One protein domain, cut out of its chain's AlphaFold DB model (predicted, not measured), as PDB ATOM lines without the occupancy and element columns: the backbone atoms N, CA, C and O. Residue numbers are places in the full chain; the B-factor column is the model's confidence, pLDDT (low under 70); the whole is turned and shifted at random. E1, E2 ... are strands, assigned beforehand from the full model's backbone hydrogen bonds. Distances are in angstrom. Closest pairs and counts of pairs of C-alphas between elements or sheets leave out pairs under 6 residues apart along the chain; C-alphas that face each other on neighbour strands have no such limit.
ATOM      1  N   GLY A  73     -61.061 -21.792  25.805       69.75
ATOM      2  CA  GLY A  73     -59.795 -21.446  26.466       69.75
ATOM      3  C   GLY A  73     -59.068 -20.301  25.738       69.75
ATOM      4  O   GLY A  73     -59.587 -19.792  24.738       69.75
ATOM      5  N   PRO A  74     -57.864 -19.904  26.181       86.44
ATOM      6  CA  PRO A  74     -57.001 -20.586  27.151       86.44
ATOM      7  C   PRO A  74     -57.405 -20.415  28.623       86.44
ATOM      8  O   PRO A  74     -57.958 -19.393  29.019       86.44
ATOM      9  N   PHE A  75     -57.079 -21.415  29.445       89.31
ATOM     10  CA  PHE A  75     -57.358 -21.443  30.881       89.31
ATOM     11  C   PHE A  75     -56.067 -21.316  31.699       89.31
ATOM     12  O   PHE A  75     -55.134 -22.091  31.469       89.31
ATOM     13  N   PRO A  76     -55.988 -20.373  32.655       90.25
ATOM     14  CA  PRO A  76     -54.778 -20.151  33.433       90.25
ATOM     15  C   PRO A  76     -54.586 -21.249  34.484       90.25
ATOM     16  O   PRO A  76     -55.484 -21.547  35.270       90.25
ATOM     17  N   MET A  77     -53.388 -21.819  34.528       91.56
ATOM     18  CA  MET A  77     -52.999 -22.862  35.469       91.56
ATOM     19  C   MET A  77     -51.648 -22.528  36.083       91.56
ATOM     20  O   MET A  77     -50.659 -22.383  35.370       91.56
ATOM     21  N   LYS A  78     -51.591 -22.438  37.410       93.75
ATOM     22  CA  LYS A  78     -50.333 -22.281  38.141       93.75
ATOM     23  C   LYS A  78     -49.686 -23.651  38.333       93.75
ATOM     24  O   LYS A  78     -50.317 -24.578  38.839       93.75
ATOM     25  N   VAL A  79     -48.428 -23.771  37.929       93.88
ATOM     26  CA  VAL A  79     -47.603 -24.970  38.109       93.88
ATOM     27  C   VAL A  79     -46.351 -24.630  38.906       93.88
ATOM     28  O   VAL A  79     -45.771 -23.562  38.718       93.88
ATOM     29  N   GLN A  80     -45.920 -25.552  39.762       94.62
ATOM     30  CA  GLN A  80     -44.713 -25.428  40.577       94.62
ATOM     31  C   GLN A  80     -43.837 -26.664  40.418       94.62
ATOM     32  O   GLN A  80     -44.317 -27.790  40.559       94.62
ATOM     33  N   CYS A  81     -42.550 -26.470  40.141       92.38
ATOM     34  CA  CYS A  81     -41.600 -27.576  40.077       92.38
ATOM     35  C   CYS A  81     -41.107 -27.958  41.480       92.38
ATOM     36  O   CYS A  81     -40.568 -27.123  42.196       92.38
ATOM     37  N   GLU A  82     -41.235 -29.226  41.862       89.81
ATOM     38  CA  GLU A  82     -40.764 -29.751  43.158       89.81
ATOM     39  C   GLU A  82     -39.410 -30.456  43.069       89.81
ATOM     40  O   GLU A  82     -38.807 -30.805  44.081       89.81
ATOM     41  N   GLN A  83     -38.938 -30.712  41.853       88.31
ATOM     42  CA  GLN A  83     -37.700 -31.444  41.601       88.31
ATOM     43  C   GLN A  83     -36.601 -30.492  41.140       88.31
ATOM     44  O   GLN A  83     -36.834 -29.314  40.887       88.31
ATOM     45  N   ALA A  84     -35.382 -31.013  40.993       85.50
ATOM     46  CA  ALA A  84     -34.227 -30.212  40.587       85.50
ATOM     47  C   ALA A  84     -34.461 -29.451  39.268       85.50
ATOM     48  O   ALA A  84     -33.978 -28.335  39.097       85.50
ATOM     49  N   SER A  85     -35.186 -30.073  38.337       88.06
ATOM     50  CA  SER A  85     -35.550 -29.484  37.050       88.06
ATOM     51  C   SER A  85     -36.833 -30.107  36.511       88.06
ATOM     52  O   SER A  85     -36.988 -31.335  36.515       88.06
ATOM     53  N   CYS A  86     -37.727 -29.247  36.028       91.81
ATOM     54  CA  CYS A  86     -38.956 -29.631  35.350       91.81
ATOM     55  C   CYS A  86     -39.027 -28.950  33.986       91.81
ATOM     56  O   CYS A  86     -38.675 -27.781  33.838       91.81
ATOM     57  N   TRP A  87     -39.532 -29.669  32.995       92.50
ATOM     58  CA  TRP A  87     -39.752 -29.165  31.649       92.50
ATOM     59  C   TRP A  87     -41.195 -29.404  31.260       92.50
ATOM     60  O   TRP A  87     -41.736 -30.478  31.512       92.50
ATOM     61  N   MET A  88     -41.824 -28.414  30.648       92.00
ATOM     62  CA  MET A  88     -43.231 -28.468  30.282       92.00
ATOM     63  C   MET A  88     -43.419 -27.992  28.853       92.00
ATOM     64  O   MET A  88     -42.776 -27.046  28.401       92.00
ATOM     65  N   TRP A  89     -44.315 -28.660  28.142       91.25
ATOM     66  CA  TRP A  89     -44.664 -28.349  26.768       91.25
ATOM     67  C   TRP A  89     -46.165 -28.498  26.575       91.25
ATOM     68  O   TRP A  89     -46.718 -29.566  26.830       91.25
ATOM     69  N   ILE A  90     -46.826 -27.463  26.070       90.25
ATOM     70  CA  ILE A  90     -48.253 -27.516  25.749       90.25
ATOM     71  C   ILE A  90     -48.406 -27.633  24.237       90.25
ATOM     72  O   ILE A  90     -47.911 -26.796  23.486       90.25
ATOM     73  N   SER A  91     -49.102 -28.682  23.803       88.00
ATOM     74  CA  SER A  91     -49.348 -28.995  22.393       88.00
ATOM     75  C   SER A  91     -50.837 -28.950  22.063       88.00
ATOM     76  O   SER A  91     -51.674 -29.355  22.874       88.00
ATOM     77  N   GLY A  92     -51.174 -28.493  20.854       78.88
ATOM     78  CA  GLY A  92     -52.562 -28.433  20.381       78.88
ATOM     79  C   GLY A  92     -53.406 -27.341  21.046       78.88
ATOM     80  O   GLY A  92     -54.620 -27.498  21.147       78.88
ATOM     81  N   CYS A  93     -52.767 -26.264  21.505       77.69
ATOM     82  CA  CYS A  93     -53.385 -25.079  22.099       77.69
ATOM     83  C   CYS A  93     -53.015 -23.859  21.245       77.69
ATOM     84  O   CYS A  93     -51.930 -23.829  20.680       77.69
ATOM     85  N   THR A  94     -53.901 -22.871  21.124       71.19
ATOM     86  CA  THR A  94     -53.619 -21.597  20.439       71.19
ATOM     87  C   THR A  94     -53.447 -20.500  21.486       71.19
ATOM     88  O   THR A  94     -54.305 -19.629  21.622       71.19
ATOM     89  N   SER A  95     -52.393 -20.597  22.294       70.00
ATOM     90  CA  SER A  95     -52.115 -19.672  23.399       70.00
ATOM     91  C   SER A  95     -50.731 -19.044  23.236       70.00
ATOM     92  O   SER A  95     -49.913 -19.529  22.461       70.00
ATOM     93  N   GLY A  96     -50.424 -17.961  23.954       62.59
ATOM     94  CA  GLY A  96     -49.095 -17.334  23.847       62.59
ATOM     95  C   GLY A  96     -47.954 -18.246  24.326       62.59
ATOM     96  O   GLY A  96     -46.792 -18.016  24.000       62.59
ATOM     97  N   THR A  97     -48.299 -19.288  25.090       64.75
ATOM     98  CA  THR A  97     -47.380 -20.274  25.676       64.75
ATOM     99  C   THR A  97     -47.401 -21.626  24.962       64.75
ATOM    100  O   THR A  97     -46.630 -22.518  25.323       64.75
ATOM    101  N   SER A  98     -48.253 -21.799  23.945       68.00
ATOM    102  CA  SER A  98     -48.278 -23.022  23.149       68.00
ATOM    103  C   SER A  98     -47.003 -23.163  22.324       68.00
ATOM    104  O   SER A  98     -46.461 -22.174  21.832       68.00
ATOM    105  N   ASP A  99     -46.544 -24.401  22.156       73.44
ATOM    106  CA  ASP A  99     -45.369 -24.749  21.350       73.44
ATOM    107  C   ASP A  99     -44.042 -24.108  21.805       73.44
ATOM    108  O   ASP A  99     -43.095 -23.964  21.027       73.44
ATOM    109  N   GLN A 100     -43.942 -23.754  23.090       84.38
ATOM    110  CA  GLN A 100     -42.688 -23.356  23.727       84.38
ATOM    111  C   GLN A 100     -42.320 -24.327  24.844       84.38
ATOM    112  O   GLN A 100     -43.168 -24.768  25.621       84.38
ATOM    113  N   CYS A 101     -41.029 -24.647  24.936       88.81
ATOM    114  CA  CYS A 101     -40.520 -25.424  26.053       88.81
ATOM    115  C   CYS A 101     -40.303 -24.507  27.254       88.81
ATOM    116  O   CYS A 101     -39.491 -23.583  27.204       88.81
ATOM    117  N   VAL A 102     -41.016 -24.787  28.338       91.19
ATOM    118  CA  VAL A 102     -40.891 -24.074  29.604       91.19
ATOM    119  C   VAL A 102     -40.037 -24.915  30.540       91.19
ATOM    120  O   VAL A 102     -40.456 -25.989  30.960       91.19
ATOM    121  N   ALA A 103     -38.842 -24.432  30.865       91.56
ATOM    122  CA  ALA A 103     -38.010 -25.010  31.913       91.56
ATOM    123  C   ALA A 103     -38.258 -24.260  33.226       91.56
ATOM    124  O   ALA A 103     -38.266 -23.030  33.220       91.56
ATOM    125  N   LEU A 104     -38.449 -25.002  34.316       92.25
ATOM    126  CA  LEU A 104     -38.573 -24.483  35.676       92.25
ATOM    127  C   LEU A 104     -37.515 -25.115  36.577       92.25
ATOM    128  O   LEU A 104     -37.236 -26.318  36.497       92.25
ATOM    129  N   SER A 105     -36.960 -24.287  37.449       91.44
ATOM    130  CA  SER A 105     -36.052 -24.694  38.519       91.44
ATOM    131  C   SER A 105     -36.837 -25.192  39.736       91.44
ATOM    132  O   SER A 105     -38.027 -24.917  39.876       91.44
ATOM    133  N   SER A 106     -36.173 -25.895  40.655       90.25
ATOM    134  CA  SER A 106     -36.788 -26.324  41.920       90.25
ATOM    135  C   SER A 106     -37.415 -25.152  42.684       90.25
ATOM    136  O   SER A 106     -36.746 -24.157  42.958       90.25
ATOM    137  N   GLY A 107     -38.684 -25.294  43.064       89.88
ATOM    138  CA  GLY A 107     -39.483 -24.286  43.765       89.88
ATOM    139  C   GLY A 107     -40.020 -23.159  42.877       89.88
ATOM    140  O   GLY A 107     -40.782 -22.329  43.368       89.88
ATOM    141  N   GLU A 108     -39.651 -23.113  41.594       94.06
ATOM    142  CA  GLU A 108     -40.112 -22.081  40.668       94.06
ATOM    143  C   GLU A 108     -41.574 -22.315  40.275       94.06
ATOM    144  O   GLU A 108     -41.979 -23.432  39.932       94.06
ATOM    145  N   GLU A 109     -42.352 -21.234  40.315       93.62
ATOM    146  CA  GLU A 109     -43.768 -21.212  39.968       93.62
ATOM    147  C   GLU A 109     -44.002 -20.435  38.679       93.62
ATOM    148  O   GLU A 109     -43.414 -19.374  38.450       93.62
ATOM    149  N   ARG A 110     -44.902 -20.941  37.834       93.56
ATOM    150  CA  ARG A 110     -45.284 -20.262  36.598       93.56
ATOM    151  C   ARG A 110     -46.738 -20.521  36.249       93.56
ATOM    152  O   ARG A 110     -47.246 -21.623  36.426       93.56
ATOM    153  N   THR A 111     -47.399 -19.507  35.704       92.50
ATOM    154  CA  THR A 111     -48.745 -19.656  35.143       92.50
ATOM    155  C   THR A 111     -48.638 -20.042  33.673       92.50
ATOM    156  O   THR A 111     -47.987 -19.347  32.891       92.50
ATOM    157  N   LEU A 112     -49.272 -21.149  33.303       91.38
ATOM    158  CA  LEU A 112     -49.382 -21.655  31.942       91.38
ATOM    159  C   LEU A 112     -50.827 -21.569  31.453       91.38
ATOM    160  O   LEU A 112     -51.769 -21.620  32.240       91.38
ATOM    161  N   GLU A 113     -51.000 -21.462  30.139       90.12
ATOM    162  CA  GLU A 113     -52.310 -21.378  29.496       90.12
ATOM    163  C   GLU A 113     -52.682 -22.722  28.862       90.12
ATOM    164  O   GLU A 113     -52.138 -23.109  27.826       90.12
ATOM    165  N   MET A 114     -53.618 -23.435  29.488       88.19
ATOM    166  CA  MET A 114     -54.080 -24.754  29.062       88.19
ATOM    167  C   MET A 114     -55.271 -24.656  28.097       88.19
ATOM    168  O   MET A 114     -56.137 -23.794  28.239       88.19
ATOM    169  N   CYS A 115     -55.349 -25.575  27.134       87.38
ATOM    170  CA  CYS A 115     -56.483 -25.723  26.218       87.38
ATOM    171  C   CYS A 115     -56.995 -27.169  26.203       87.38
ATOM    172  O   CYS A 115     -56.308 -28.097  26.639       87.38
ATOM    173  N   TYR A 116     -58.167 -27.380  25.600       86.81
ATOM    174  CA  TYR A 116     -58.614 -28.725  25.241       86.81
ATOM    175  C   TYR A 116     -57.670 -29.391  24.252       86.81
ATOM    176  O   TYR A 116     -57.242 -28.794  23.265       86.81
ATOM    177  N   ALA A 117     -57.402 -30.672  24.489       82.75
ATOM    178  CA  ALA A 117     -56.652 -31.484  23.553       82.75
ATOM    179  C   ALA A 117     -57.510 -31.813  22.322       82.75
ATOM    180  O   ALA A 117     -58.553 -32.452  22.427       82.75
ATOM    181  N   ILE A 118     -57.031 -31.424  21.139       82.81
ATOM    182  CA  ILE A 118     -57.678 -31.739  19.848       82.81
ATOM    183  C   ILE A 118     -57.359 -33.184  19.392       82.81
ATOM    184  O   ILE A 118     -58.006 -33.733  18.506       82.81
ATOM    185  N   GLY A 119     -56.366 -33.832  20.007       84.75
ATOM    186  CA  GLY A 119     -55.944 -35.194  19.682       84.75
ATOM    187  C   GLY A 119     -55.345 -35.915  20.886       84.75
ATOM    188  O   GLY A 119     -54.989 -35.294  21.883       84.75
ATOM    189  N   ALA A 120     -55.196 -37.240  20.795       85.69
ATOM    190  CA  ALA A 120     -54.751 -38.066  21.923       85.69
ATOM    191  C   ALA A 120     -53.352 -37.699  22.457       85.69
ATOM    192  O   ALA A 120     -53.095 -37.861  23.646       85.69
ATOM    193  N   ARG A 121     -52.468 -37.192  21.588       88.75
ATOM    194  CA  ARG A 121     -51.104 -36.744  21.924       88.75
ATOM    195  C   ARG A 121     -51.017 -35.249  22.255       88.75
ATOM    196  O   ARG A 121     -49.924 -34.757  22.513       88.75
ATOM    197  N   HIS A 122     -52.133 -34.519  22.203       89.06
ATOM    198  CA  HIS A 122     -52.180 -33.105  22.580       89.06
ATOM    199  C   HIS A 122     -52.354 -32.947  24.097       89.06
ATOM    200  O   HIS A 122     -52.581 -33.929  24.810       89.06
ATOM    201  N   GLY A 123     -52.247 -31.714  24.585       90.12
ATOM    202  CA  GLY A 123     -52.285 -31.381  26.009       90.12
ATOM    203  C   GLY A 123     -50.924 -30.935  26.536       90.12
ATOM    204  O   GLY A 123     -50.012 -30.623  25.760       90.12
ATOM    205  N   MET A 124     -50.809 -30.894  27.862       92.12
ATOM    206  CA  MET A 124     -49.582 -30.535  28.560       92.12
ATOM    207  C   MET A 124     -48.747 -31.783  28.807       92.12
ATOM    208  O   MET A 124     -49.195 -32.734  29.440       92.12
ATOM    209  N   HIS A 125     -47.515 -31.754  28.333       92.94
ATOM    210  CA  HIS A 125     -46.505 -32.766  28.574       92.94
ATOM    211  C   HIS A 125     -45.499 -32.209  29.559       92.94
ATOM    212  O   HIS A 125     -45.080 -31.058  29.440       92.94
ATOM    213  N   MET A 126     -45.138 -33.018  30.539       92.50
ATOM    214  CA  MET A 126     -44.282 -32.633  31.645       92.50
ATOM    215  C   MET A 126     -43.192 -33.677  31.775       92.50
ATOM    216  O   MET A 126     -43.468 -34.875  31.722       92.50
ATOM    217  N   TRP A 127     -41.968 -33.220  31.978       91.94
ATOM    218  CA  TRP A 127     -40.827 -34.065  32.266       91.94
ATOM    219  C   TRP A 127     -40.120 -33.541  33.496       91.94
ATOM    220  O   TRP A 127     -40.022 -32.333  33.692       91.94
ATOM    221  N   TRP A 128     -39.593 -34.439  34.312       90.75
ATOM    222  CA  TRP A 128     -38.748 -34.055  35.430       90.75
ATOM    223  C   TRP A 128     -37.692 -35.111  35.682       90.75
ATOM    224  O   TRP A 128     -37.897 -36.309  35.469       90.75
ATOM    225  N   SER A 129     -36.540 -34.649  36.150       81.50
ATOM    226  CA  SER A 129     -35.494 -35.543  36.620       81.50
ATOM    227  C   SER A 129     -35.676 -35.768  38.117       81.50
ATOM    228  O   SER A 129     -35.708 -34.818  38.895       81.50
ATOM    229  N   SER A 130     -35.786 -37.030  38.532       69.06
ATOM    230  CA  SER A 130     -35.648 -37.401  39.940       69.06
ATOM    231  C   SER A 130     -34.416 -38.292  40.088       69.06
ATOM    232  O   SER A 130     -34.537 -39.513  40.130       69.06
ATOM    233  N   PRO A 131     -33.201 -37.708  40.098       55.38
ATOM    234  CA  PRO A 131     -31.958 -38.479  40.057       55.38
ATOM    235  C   PRO A 131     -31.790 -39.444  41.244       55.38
ATOM    236  O   PRO A 131     -30.974 -40.356  41.160       55.38
ATOM    237  N   ASN A 132     -32.577 -39.271  42.313       52.91
ATOM    238  CA  ASN A 132     -32.459 -40.026  43.560       52.91
ATOM    239  C   ASN A 132     -33.750 -40.745  43.993       52.91
ATOM    240  O   ASN A 132     -33.752 -41.342  45.067       52.91
ATOM    241  N   SER A 133     -34.837 -40.692  43.215       54.09
ATOM    242  CA  SER A 133     -36.093 -41.346  43.601       54.09
ATOM    243  C   SER A 133     -36.360 -42.586  42.761       54.09
ATOM    244  O   SER A 133     -36.602 -42.500  41.560       54.09
ATOM    245  N   THR A 134     -36.370 -43.745  43.415       51.91
ATOM    246  CA  THR A 134     -36.991 -44.972  42.899       51.91
ATOM    247  C   THR A 134     -38.497 -45.014  43.164       51.91
ATOM    248  O   THR A 134     -39.157 -45.966  42.754       51.91
ATOM    249  N   ASP A 135     -39.039 -44.008  43.854       55.53
ATOM    250  CA  ASP A 135     -40.450 -43.924  44.192       55.53
ATOM    251  C   ASP A 135     -41.240 -43.298  43.026       55.53
ATOM    252  O   ASP A 135     -41.009 -42.125  42.701       55.53
ATOM    253  N   PRO A 136     -42.173 -44.033  42.390       49.69
ATOM    254  CA  PRO A 136     -43.091 -43.466  41.403       49.69
ATOM    255  C   PRO A 136     -44.011 -42.384  41.994       49.69
ATOM    256  O   PRO A 136     -44.548 -41.583  41.231       49.69
ATOM    257  N   ALA A 137     -44.147 -42.298  43.326       52.97
ATOM    258  CA  ALA A 137     -44.831 -41.201  44.012       52.97
ATOM    259  C   ALA A 137     -44.007 -39.900  44.073       52.97
ATOM    260  O   ALA A 137     -44.508 -38.880  44.551       52.97
ATOM    261  N   ALA A 138     -42.771 -39.879  43.551       62.34
ATOM    262  CA  ALA A 138     -42.008 -38.648  43.335       62.34
ATOM    263  C   ALA A 138     -42.559 -37.863  42.135       62.34
ATOM    264  O   ALA A 138     -41.899 -37.666  41.106       62.34
ATOM    265  N   ALA A 139     -43.803 -37.420  42.278       66.75
ATOM    266  CA  ALA A 139     -44.416 -36.416  41.441       66.75
ATOM    267  C   ALA A 139     -43.515 -35.179  41.389       66.75
ATOM    268  O   ALA A 139     -43.039 -34.675  42.412       66.75
ATOM    269  N   GLY A 140     -43.222 -34.733  40.170       79.31
ATOM    270  CA  GLY A 140     -42.238 -33.680  39.956       79.31
ATOM    271  C   GLY A 140     -42.818 -32.284  39.898       79.31
ATOM    272  O   GLY A 140     -42.094 -31.311  40.097       79.31
ATOM    273  N   VAL A 141     -44.115 -32.189  39.617       89.19
ATOM    274  CA  VAL A 141     -44.791 -30.919  39.403       89.19
ATOM    275  C   VAL A 141     -46.088 -30.894  40.191       89.19
ATOM    276  O   VAL A 141     -46.858 -31.855  40.177       89.19
ATOM    277  N   LYS A 142     -46.320 -29.781  40.879       92.38
ATOM    278  CA  LYS A 142     -47.574 -29.457  41.547       92.38
ATOM    279  C   LYS A 142     -48.412 -28.560  40.652       92.38
ATOM    280  O   LYS A 142     -47.894 -27.616  40.058       92.38
ATOM    281  N   ILE A 143     -49.707 -28.833  40.593       92.12
ATOM    282  CA  ILE A 143     -50.707 -27.931  40.022       92.12
ATOM    283  C   ILE A 143     -51.393 -27.228  41.188       92.12
ATOM    284  O   ILE A 143     -51.946 -27.890  42.068       92.12
ATOM    285  N   VAL A 144     -51.320 -25.900  41.210       92.56
ATOM    286  CA  VAL A 144     -51.881 -25.063  42.276       92.56
ATOM    287  C   VAL A 144     -53.296 -24.635  41.890       92.56
ATOM    288  O   VAL A 144     -53.537 -24.162  40.779       92.56
ATOM    289  N   SER A 145     -54.224 -24.810  42.826       90.69
ATOM    290  CA  SER A 145     -55.651 -24.508  42.714       90.69
ATOM    291  C   SER A 145     -56.103 -23.596  43.844       90.69
ATOM    292  O   SER A 145     -55.706 -23.766  44.999       90.69
ATOM    293  N   GLU A 146     -56.985 -22.658  43.528       88.00
ATOM    294  CA  GLU A 146     -57.523 -21.685  44.479       88.00
ATOM    295  C   GLU A 146     -58.760 -22.274  45.173       88.00
ATOM    296  O   GLU A 146     -59.872 -22.149  44.672       88.00
ATOM    297  N   ALA A 147     -58.585 -22.940  46.319       80.19
ATOM    298  CA  ALA A 147     -59.699 -23.519  47.069       80.19
ATOM    299  C   ALA A 147     -60.305 -22.516  48.068       80.19
ATOM    300  O   ALA A 147     -59.762 -21.443  48.353       80.19
ATOM    301  N   LEU A 148     -61.451 -22.880  48.652       69.88
ATOM    302  CA  LEU A 148     -62.137 -22.063  49.651       69.88
ATOM    303  C   LEU A 148     -61.245 -21.869  50.899       69.88
ATOM    304  O   LEU A 148     -61.131 -22.758  51.742       69.88
ATOM    305  N   ASN A 149     -60.664 -20.670  51.031       70.88
ATOM    306  CA  ASN A 149     -59.781 -20.207  52.119       70.88
ATOM    307  C   ASN A 149     -58.304 -20.651  52.071       70.88
ATOM    308  O   ASN A 149     -57.562 -20.290  52.985       70.88
ATOM    309  N   ALA A 150     -57.855 -21.392  51.054       78.31
ATOM    310  CA  ALA A 150     -56.450 -21.791  50.930       78.31
ATOM    311  C   ALA A 150     -56.068 -22.141  49.486       78.31
ATOM    312  O   ALA A 150     -56.894 -22.629  48.716       78.31
ATOM    313  N   GLU A 151     -54.795 -21.969  49.137       84.00
ATOM    314  CA  GLU A 151     -54.242 -22.604  47.943       84.00
ATOM    315  C   GLU A 151     -54.045 -24.096  48.224       84.00
ATOM    316  O   GLU A 151     -53.449 -24.500  49.225       84.00
ATOM    317  N   THR A 152     -54.586 -24.929  47.344       87.00
ATOM    318  CA  THR A 152     -54.380 -26.376  47.369       87.00
ATOM    319  C   THR A 152     -53.468 -26.742  46.218       87.00
ATOM    320  O   THR A 152     -53.539 -26.150  45.146       87.00
ATOM    321  N   SER A 153     -52.583 -27.708  46.430       88.81
ATOM    322  CA  SER A 153     -51.731 -28.219  45.363       88.81
ATOM    323  C   SER A 153     -51.964 -29.707  45.188       88.81
ATOM    324  O   SER A 153     -52.096 -30.451  46.161       88.81
ATOM    325  N   GLN A 154     -52.045 -30.134  43.933       89.69
ATOM    326  CA  GLN A 154     -52.137 -31.539  43.562       89.69
ATOM    327  C   GLN A 154     -50.857 -31.935  42.842       89.69
ATOM    328  O   GLN A 154     -50.409 -31.259  41.916       89.69
ATOM    329  N   LEU A 155     -50.254 -33.022  43.302       89.25
ATOM    330  CA  LEU A 155     -49.055 -33.589  42.708       89.25
ATOM    331  C   LEU A 155     -49.415 -34.355  41.430       89.25
ATOM    332  O   LEU A 155     -50.361 -35.139  41.416       89.25
ATOM    333  N   VAL A 156     -48.656 -34.125  40.359       89.81
ATOM    334  CA  VAL A 156     -48.832 -34.835  39.089       89.81
ATOM    335  C   VAL A 156     -47.976 -36.096  39.080       89.81
ATOM    336  O   VAL A 156     -46.746 -36.032  39.068       89.81
ATOM    337  N   GLU A 157     -48.642 -37.244  39.060       88.25
ATOM    338  CA  GLU A 157     -47.999 -38.553  38.956       88.25
ATOM    339  C   GLU A 157     -47.485 -38.836  37.530       88.25
ATOM    340  O   GLU A 157     -48.058 -38.331  36.556       88.25
ATOM    341  N   PRO A 158     -46.426 -39.657  37.371       89.50
ATOM    342  CA  PRO A 158     -46.000 -40.147  36.062       89.50
ATOM    343  C   PRO A 158     -47.118 -40.917  35.348       89.50
ATOM    344  O   PRO A 158     -47.791 -41.757  35.948       89.50
ATOM    345  N   GLY A 159     -47.275 -40.680  34.047       91.12
ATOM    346  CA  GLY A 159     -48.307 -41.313  33.227       91.12
ATOM    347  C   GLY A 159     -49.249 -40.307  32.580       91.12
ATOM    348  O   GLY A 159     -48.839 -39.242  32.132       91.12
ATOM    349  N   ARG A 160     -50.526 -40.646  32.468       92.62
ATOM    350  CA  ARG A 160     -51.541 -39.811  31.837       92.62
ATOM    351  C   ARG A 160     -52.637 -39.487  32.830       92.62
ATOM    352  O   ARG A 160     -53.214 -40.385  33.438       92.62
ATOM    353  N   SER A 161     -52.986 -38.211  32.898       93.88
ATOM    354  CA  SER A 161     -54.041 -37.693  33.761       93.88
ATOM    355  C   SER A 161     -55.013 -36.840  32.956       93.88
ATOM    356  O   SER A 161     -54.628 -36.140  32.015       93.88
ATOM    357  N   SER A 162     -56.292 -36.895  33.311       92.25
ATOM    358  CA  SER A 162     -57.268 -35.890  32.898       92.25
ATOM    359  C   SER A 162     -57.298 -34.764  33.908       92.25
ATOM    360  O   SER A 162     -57.099 -35.000  35.097       92.25
ATOM    361  N   MET A 163     -57.624 -33.568  33.451       91.56
ATOM    362  CA  MET A 163     -57.797 -32.426  34.324       91.56
ATOM    363  C   MET A 163     -59.077 -31.671  33.984       91.56
ATOM    364  O   MET A 163     -59.372 -31.448  32.808       91.56
ATOM    365  N   THR A 164     -59.808 -31.274  35.017       90.44
ATOM    366  CA  THR A 164     -61.021 -30.464  34.910       90.44
ATOM    367  C   THR A 164     -60.753 -29.080  35.486       90.44
ATOM    368  O   THR A 164     -60.176 -28.957  36.567       90.44
ATOM    369  N   TYR A 165     -61.166 -28.053  34.747       89.50
ATOM    370  CA  TYR A 165     -61.121 -26.664  35.186       89.50
ATOM    371  C   TYR A 165     -62.484 -26.241  35.708       89.50
ATOM    372  O   TYR A 165     -63.489 -26.410  35.009       89.50
ATOM    373  N   SER A 188     -57.250 -36.022  37.692       91.56
ATOM    374  CA  SER A 188     -57.611 -37.429  37.848       91.56
ATOM    375  C   SER A 188     -56.656 -38.284  37.036       91.56
ATOM    376  O   SER A 188     -56.532 -38.105  35.823       91.56
ATOM    377  N   TYR A 189     -55.996 -39.221  37.703       90.75
ATOM    378  CA  TYR A 189     -55.119 -40.186  37.059       90.75
ATOM    379  C   TYR A 189     -55.908 -41.114  36.127       90.75
ATOM    380  O   TYR A 189     -56.991 -41.582  36.482       90.75
ATOM    381  N   LEU A 190     -55.385 -41.370  34.926       91.12
ATOM    382  CA  LEU A 190     -56.015 -42.243  33.930       91.12
ATOM    383  C   LEU A 190     -55.212 -43.519  33.690       91.12
ATOM    384  O   LEU A 190     -55.786 -44.605  33.662       91.12
ATOM    385  N   SER A 191     -53.905 -43.396  33.458       92.75
ATOM    386  CA  SER A 191     -53.035 -44.530  33.129       92.75
ATOM    387  C   SER A 191     -51.581 -44.249  33.479       92.75
ATOM    388  O   SER A 191     -51.160 -43.101  33.493       92.75
ATOM    389  N   SER A 192     -50.779 -45.294  33.667       89.44
ATOM    390  CA  SER A 192     -49.327 -45.181  33.886       89.44
ATOM    391  C   SER A 192     -48.538 -44.842  32.629       89.44
ATOM    392  O   SER A 192     -47.397 -44.395  32.708       89.44
ATOM    393  N   GLU A 193     -49.143 -45.023  31.459       87.81
ATOM    394  CA  GLU A 193     -48.517 -44.726  30.178       87.81
ATOM    395  C   GLU A 193     -48.840 -43.294  29.742       87.81
ATOM    396  O   GLU A 193     -49.992 -42.965  29.444       87.81
ATOM    397  N   ALA A 194     -47.814 -42.442  29.697       86.62
ATOM    398  CA  ALA A 194     -47.875 -41.131  29.059       86.62
ATOM    399  C   ALA A 194     -47.672 -41.287  27.543       86.62
ATOM    400  O   ALA A 194     -46.771 -42.005  27.102       86.62
ATOM    401  N   LEU A 195     -48.477 -40.604  26.725       89.56
ATOM    402  CA  LEU A 195     -48.258 -40.599  25.279       89.56
ATOM    403  C   LEU A 195     -47.234 -39.534  24.914       89.56
ATOM    404  O   LEU A 195     -47.413 -38.366  25.246       89.56
ATOM    405  N   GLU A 196     -46.206 -39.914  24.156       85.38
ATOM    406  CA  GLU A 196     -45.238 -38.945  23.645       85.38
ATOM    407  C   GLU A 196     -45.915 -37.869  22.771       85.38
ATOM    408  O   GLU A 196     -46.775 -38.209  21.936       85.38
ATOM    409  N   PRO A 197     -45.513 -36.589  22.918       83.94
ATOM    410  CA  PRO A 197     -46.026 -35.500  22.094       83.94
ATOM    411  C   PRO A 197     -45.746 -35.755  20.610       83.94
ATOM    412  O   PRO A 197     -44.777 -36.416  20.238       83.94
ATOM    413  N   SER A 198     -46.596 -35.210  19.736       74.12
ATOM    414  CA  SER A 198     -46.414 -35.297  18.277       74.12
ATOM    415  C   SER A 198     -45.181 -34.533  17.771       74.12
ATOM    416  O   SER A 198     -44.655 -34.858  16.709       74.12
ATOM    417  N   HIS A 199     -44.714 -33.540  18.529       74.38
ATOM    418  CA  HIS A 199     -43.522 -32.741  18.242       74.38
ATOM    419  C   HIS A 199     -42.426 -33.020  19.275       74.38
ATOM    420  O   HIS A 199     -42.720 -33.426  20.395       74.38
ATOM    421  N   GLN A 200     -41.156 -32.768  18.922       73.38
ATOM    422  CA  GLN A 200     -40.015 -33.016  19.822       73.38
ATOM    423  C   GLN A 200     -40.119 -32.265  21.163       73.38
ATOM    424  O   GLN A 200     -39.529 -32.712  22.142       73.38
ATOM    425  N   GLY A 201     -40.890 -31.177  21.237       79.56
ATOM    426  CA  GLY A 201     -41.181 -30.464  22.479       79.56
ATOM    427  C   GLY A 201     -39.925 -30.109  23.280       79.56
ATOM    428  O   GLY A 201     -38.951 -29.604  22.727       79.56
ATOM    429  N   CYS A 202     -39.925 -30.429  24.578       83.75
ATOM    430  CA  CYS A 202     -38.758 -30.276  25.456       83.75
ATOM    431  C   CYS A 202     -37.755 -31.439  25.398       83.75
ATOM    432  O   CYS A 202     -36.754 -31.405  26.109       83.75
ATOM    433  N   ARG A 203     -37.986 -32.478  24.586       78.44
ATOM    434  CA  ARG A 203     -37.268 -33.763  24.681       78.44
ATOM    435  C   ARG A 203     -35.750 -33.638  24.553       78.44
ATOM    436  O   ARG A 203     -35.031 -34.381  25.204       78.44
ATOM    437  N   ASN A 204     -35.264 -32.679  23.768       79.94
ATOM    438  CA  ASN A 204     -33.826 -32.460  23.569       79.94
ATOM    439  C   ASN A 204     -33.111 -31.907  24.819       79.94
ATOM    440  O   ASN A 204     -31.887 -31.940  24.883       79.94
ATOM    441  N   LEU A 205     -33.862 -31.389  25.794       79.00
ATOM    442  CA  LEU A 205     -33.351 -30.835  27.054       79.00
ATOM    443  C   LEU A 205     -33.488 -31.816  28.225       79.00
ATOM    444  O   LEU A 205     -32.956 -31.570  29.305       79.00
ATOM    445  N   VAL A 206     -34.216 -32.910  28.016       80.44
ATOM    446  CA  VAL A 206     -34.606 -33.864  29.049       80.44
ATOM    447  C   VAL A 206     -33.647 -35.056  29.024       80.44
ATOM    448  O   VAL A 206     -33.270 -35.557  27.965       80.44
ATOM    449  N   THR A 207     -33.233 -35.527  30.199       77.00
ATOM    450  CA  THR A 207     -32.370 -36.710  30.316       77.00
ATOM    451  C   THR A 207     -33.122 -37.984  29.914       77.00
ATOM    452  O   THR A 207     -34.333 -38.087  30.086       77.00
ATOM    453  N   ALA A 208     -32.410 -38.994  29.401       70.12
ATOM    454  CA  ALA A 208     -33.021 -40.224  28.874       70.12
ATOM    455  C   ALA A 208     -33.872 -41.018  29.892       70.12
ATOM    456  O   ALA A 208     -34.704 -41.819  29.482       70.12
ATOM    457  N   ASN A 209     -33.686 -40.774  31.196       74.62
ATOM    458  CA  ASN A 209     -34.386 -41.448  32.295       74.62
ATOM    459  C   ASN A 209     -35.346 -40.514  33.054       74.62
ATOM    460  O   ASN A 209     -35.617 -40.732  34.233       74.62
ATOM    461  N   ALA A 210     -35.797 -39.423  32.435       81.75
ATOM    462  CA  ALA A 210     -36.750 -38.532  33.077       81.75
ATOM    463  C   ALA A 210     -38.136 -39.175  33.183       81.75
ATOM    464  O   ALA A 210     -38.598 -39.855  32.263       81.75
ATOM    465  N   ASN A 211     -38.822 -38.888  34.286       88.12
ATOM    466  CA  ASN A 211     -40.235 -39.204  34.415       88.12
ATOM    467  C   ASN A 211     -41.032 -38.311  33.469       88.12
ATOM    468  O   ASN A 211     -40.663 -37.154  33.248       88.12
ATOM    469  N   MET A 212     -42.121 -38.849  32.930       89.69
ATOM    470  CA  MET A 212     -42.999 -38.134  32.016       89.69
ATOM    471  C   MET A 212     -44.445 -38.217  32.499       89.69
ATOM    472  O   MET A 212     -44.926 -39.297  32.847       89.69
ATOM    473  N   ALA A 213     -45.145 -37.087  32.451       92.38
ATOM    474  CA  ALA A 213     -46.592 -37.042  32.569       92.38
ATOM    475  C   ALA A 213     -47.231 -36.303  31.392       92.38
ATOM    476  O   ALA A 213     -46.678 -35.343  30.858       92.38
ATOM    477  N   GLN A 214     -48.423 -36.744  31.012       93.19
ATOM    478  CA  GLN A 214     -49.300 -36.069  30.071       93.19
ATOM    479  C   GLN A 214     -50.596 -35.699  30.788       93.19
ATOM    480  O   GLN A 214     -51.354 -36.566  31.216       93.19
ATOM    481  N   VAL A 215     -50.889 -34.408  30.860       93.44
ATOM    482  CA  VAL A 215     -52.141 -33.884  31.398       93.44
ATOM    483  C   VAL A 215     -53.014 -33.413  30.243       93.44
ATOM    484  O   VAL A 215     -52.615 -32.583  29.423       93.44
ATOM    485  N   VAL A 216     -54.226 -33.954  30.174       92.19
ATOM    486  CA  VAL A 216     -55.209 -33.633  29.138       92.19
ATOM    487  C   VAL A 216     -56.420 -32.979  29.779       92.19
ATOM    488  O   VAL A 216     -57.023 -33.538  30.689       92.19
ATOM    489  N   MET A 217     -56.816 -31.814  29.278       89.12
ATOM    490  CA  MET A 217     -58.032 -31.166  29.748       89.12
ATOM    491  C   MET A 217     -59.266 -31.932  29.262       89.12
ATOM    492  O   MET A 217     -59.409 -32.184  28.060       89.12
ATOM    493  N   ARG A 218     -60.144 -32.319  30.189       82.69
ATOM    494  CA  ARG A 218     -61.409 -32.976  29.866       82.69
ATOM    495  C   ARG A 218     -62.466 -31.908  29.561       82.69
ATOM    496  O   ARG A 218     -62.601 -30.975  30.345       82.69
ATOM    497  N   PRO A 219     -63.209 -32.037  28.451       71.69
ATOM    498  CA  PRO A 219     -64.382 -31.214  28.213       71.69
ATOM    499  C   PRO A 219     -65.516 -31.660  29.144       71.69
ATOM    500  O   PRO A 219     -66.157 -32.682  28.905       71.69
ATOM    501  N   GLU A 220     -65.745 -30.914  30.216       67.94
ATOM    502  CA  GLU A 220     -66.933 -31.035  31.064       67.94
ATOM    503  C   GLU A 220     -67.716 -29.726  30.969       67.94
ATOM    504  O   GLU A 220     -67.244 -28.678  31.400       67.94
ATOM    505  N   PHE A 221     -68.894 -29.783  30.344       62.62
ATOM    506  CA  PHE A 221     -69.685 -28.601  30.003       62.62
ATOM    507  C   PHE A 221     -70.939 -28.549  30.859       62.62
ATOM    508  O   PHE A 221     -71.963 -29.130  30.498       62.62
TER     509      PHE A 221
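AT A GLANCE: This is residues 73 to 165 and 188 to 221 of the 295 residues of the protein "Hypothetical protein" of Symbiodinium microadriaticum (UniProt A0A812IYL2). Two strongly twisted sheets stand partly face to face as a sandwich: a larger one of six strands, with E5 and E10 near the middle of the domain, and a smaller one of four, whose hairpin E6 and E7 runs out to one side. The printed part has 127 residues with ten named strands, E1 to E10 in chain order, and no named helix; it is all strand by class, though under half of its residues are in named elements. The larger sheet runs E3, E2, E5, E10, E8, E9 and is mixed; the smaller runs E4, E1, E6, E7 and is antiparallel. The whole is compact, with a radius of gyration of the C-alphas of 13.5 A and spans of 41 by 38 by 27 A.

HOW THE PARTS SIT: In the larger sheet, E5, residues 123 to 128, is antiparallel to E10, residues 211 to 217, at 159 degrees, with N 126 and O 213 2.8 A apart, within hydrogen-bond range. E5 is also antiparallel to E2, residues 85 to 91, at 164 degrees; N 89 and O 125 are 2.8 A apart. E2 forms a hairpin with the edge strand E3, residues 101 to 105; N 88 and O 102 are 2.8 A apart. E8, residues 159 to 165, is parallel to E10 at 32 degrees, with N 161 and O 214 2.9 A apart. The other edge strand, E9, residues 188 to 191, is antiparallel to E8, with N 162 and O 188 2.8 A apart. In the smaller sheet, E1, residues 75 to 81, is antiparallel to the edge strand E4, residues 109 to 114, with N 77 and O 112 2.8 A apart. E1 is antiparallel to E6, residues 141 to 147, at 129 degrees, with N 80 and O 142 2.9 A apart. E6 forms a hairpin with the edge strand E7, residues 150 to 156; N 145 and O 152 are 2.8 A apart. The facing parts of the two sheets are 9.6 A centre to centre, their best planes 26 degrees apart. The closest C-alphas of E1 and E3 are those of Cys 81 and Leu 104, 6.2 A; those of E7 and E10 are Val 156 and Ala 213, 7.2 A. E4 and E9 are apart.

IN THESE COORDINATES: E2 and E10 each measure 20.1 A from first to last C-alpha, E8 19.6 A, E1 and E7 19.2 A, and E6 18.3 A. C-alpha 75 begins E1 at (-57.358, -21.443, 30.881), and C-alpha 217 ends E10 at (-58.032, -31.166, 29.748).

THE WHOLE: The two C-alphas farthest apart, those of Asn 132 and Phe 221, are 41.2 A apart. Residues 166 to 187 are not printed; C-alphas 165 and 188 are 11.6 A apart across this cut. The links E5 to E6 and E9 to E10 are long. The mean pLDDT of the printed part is 83.5, with values under 70 at residues 73, 96 to 98, 130 to 139, 148, and 220 to 221.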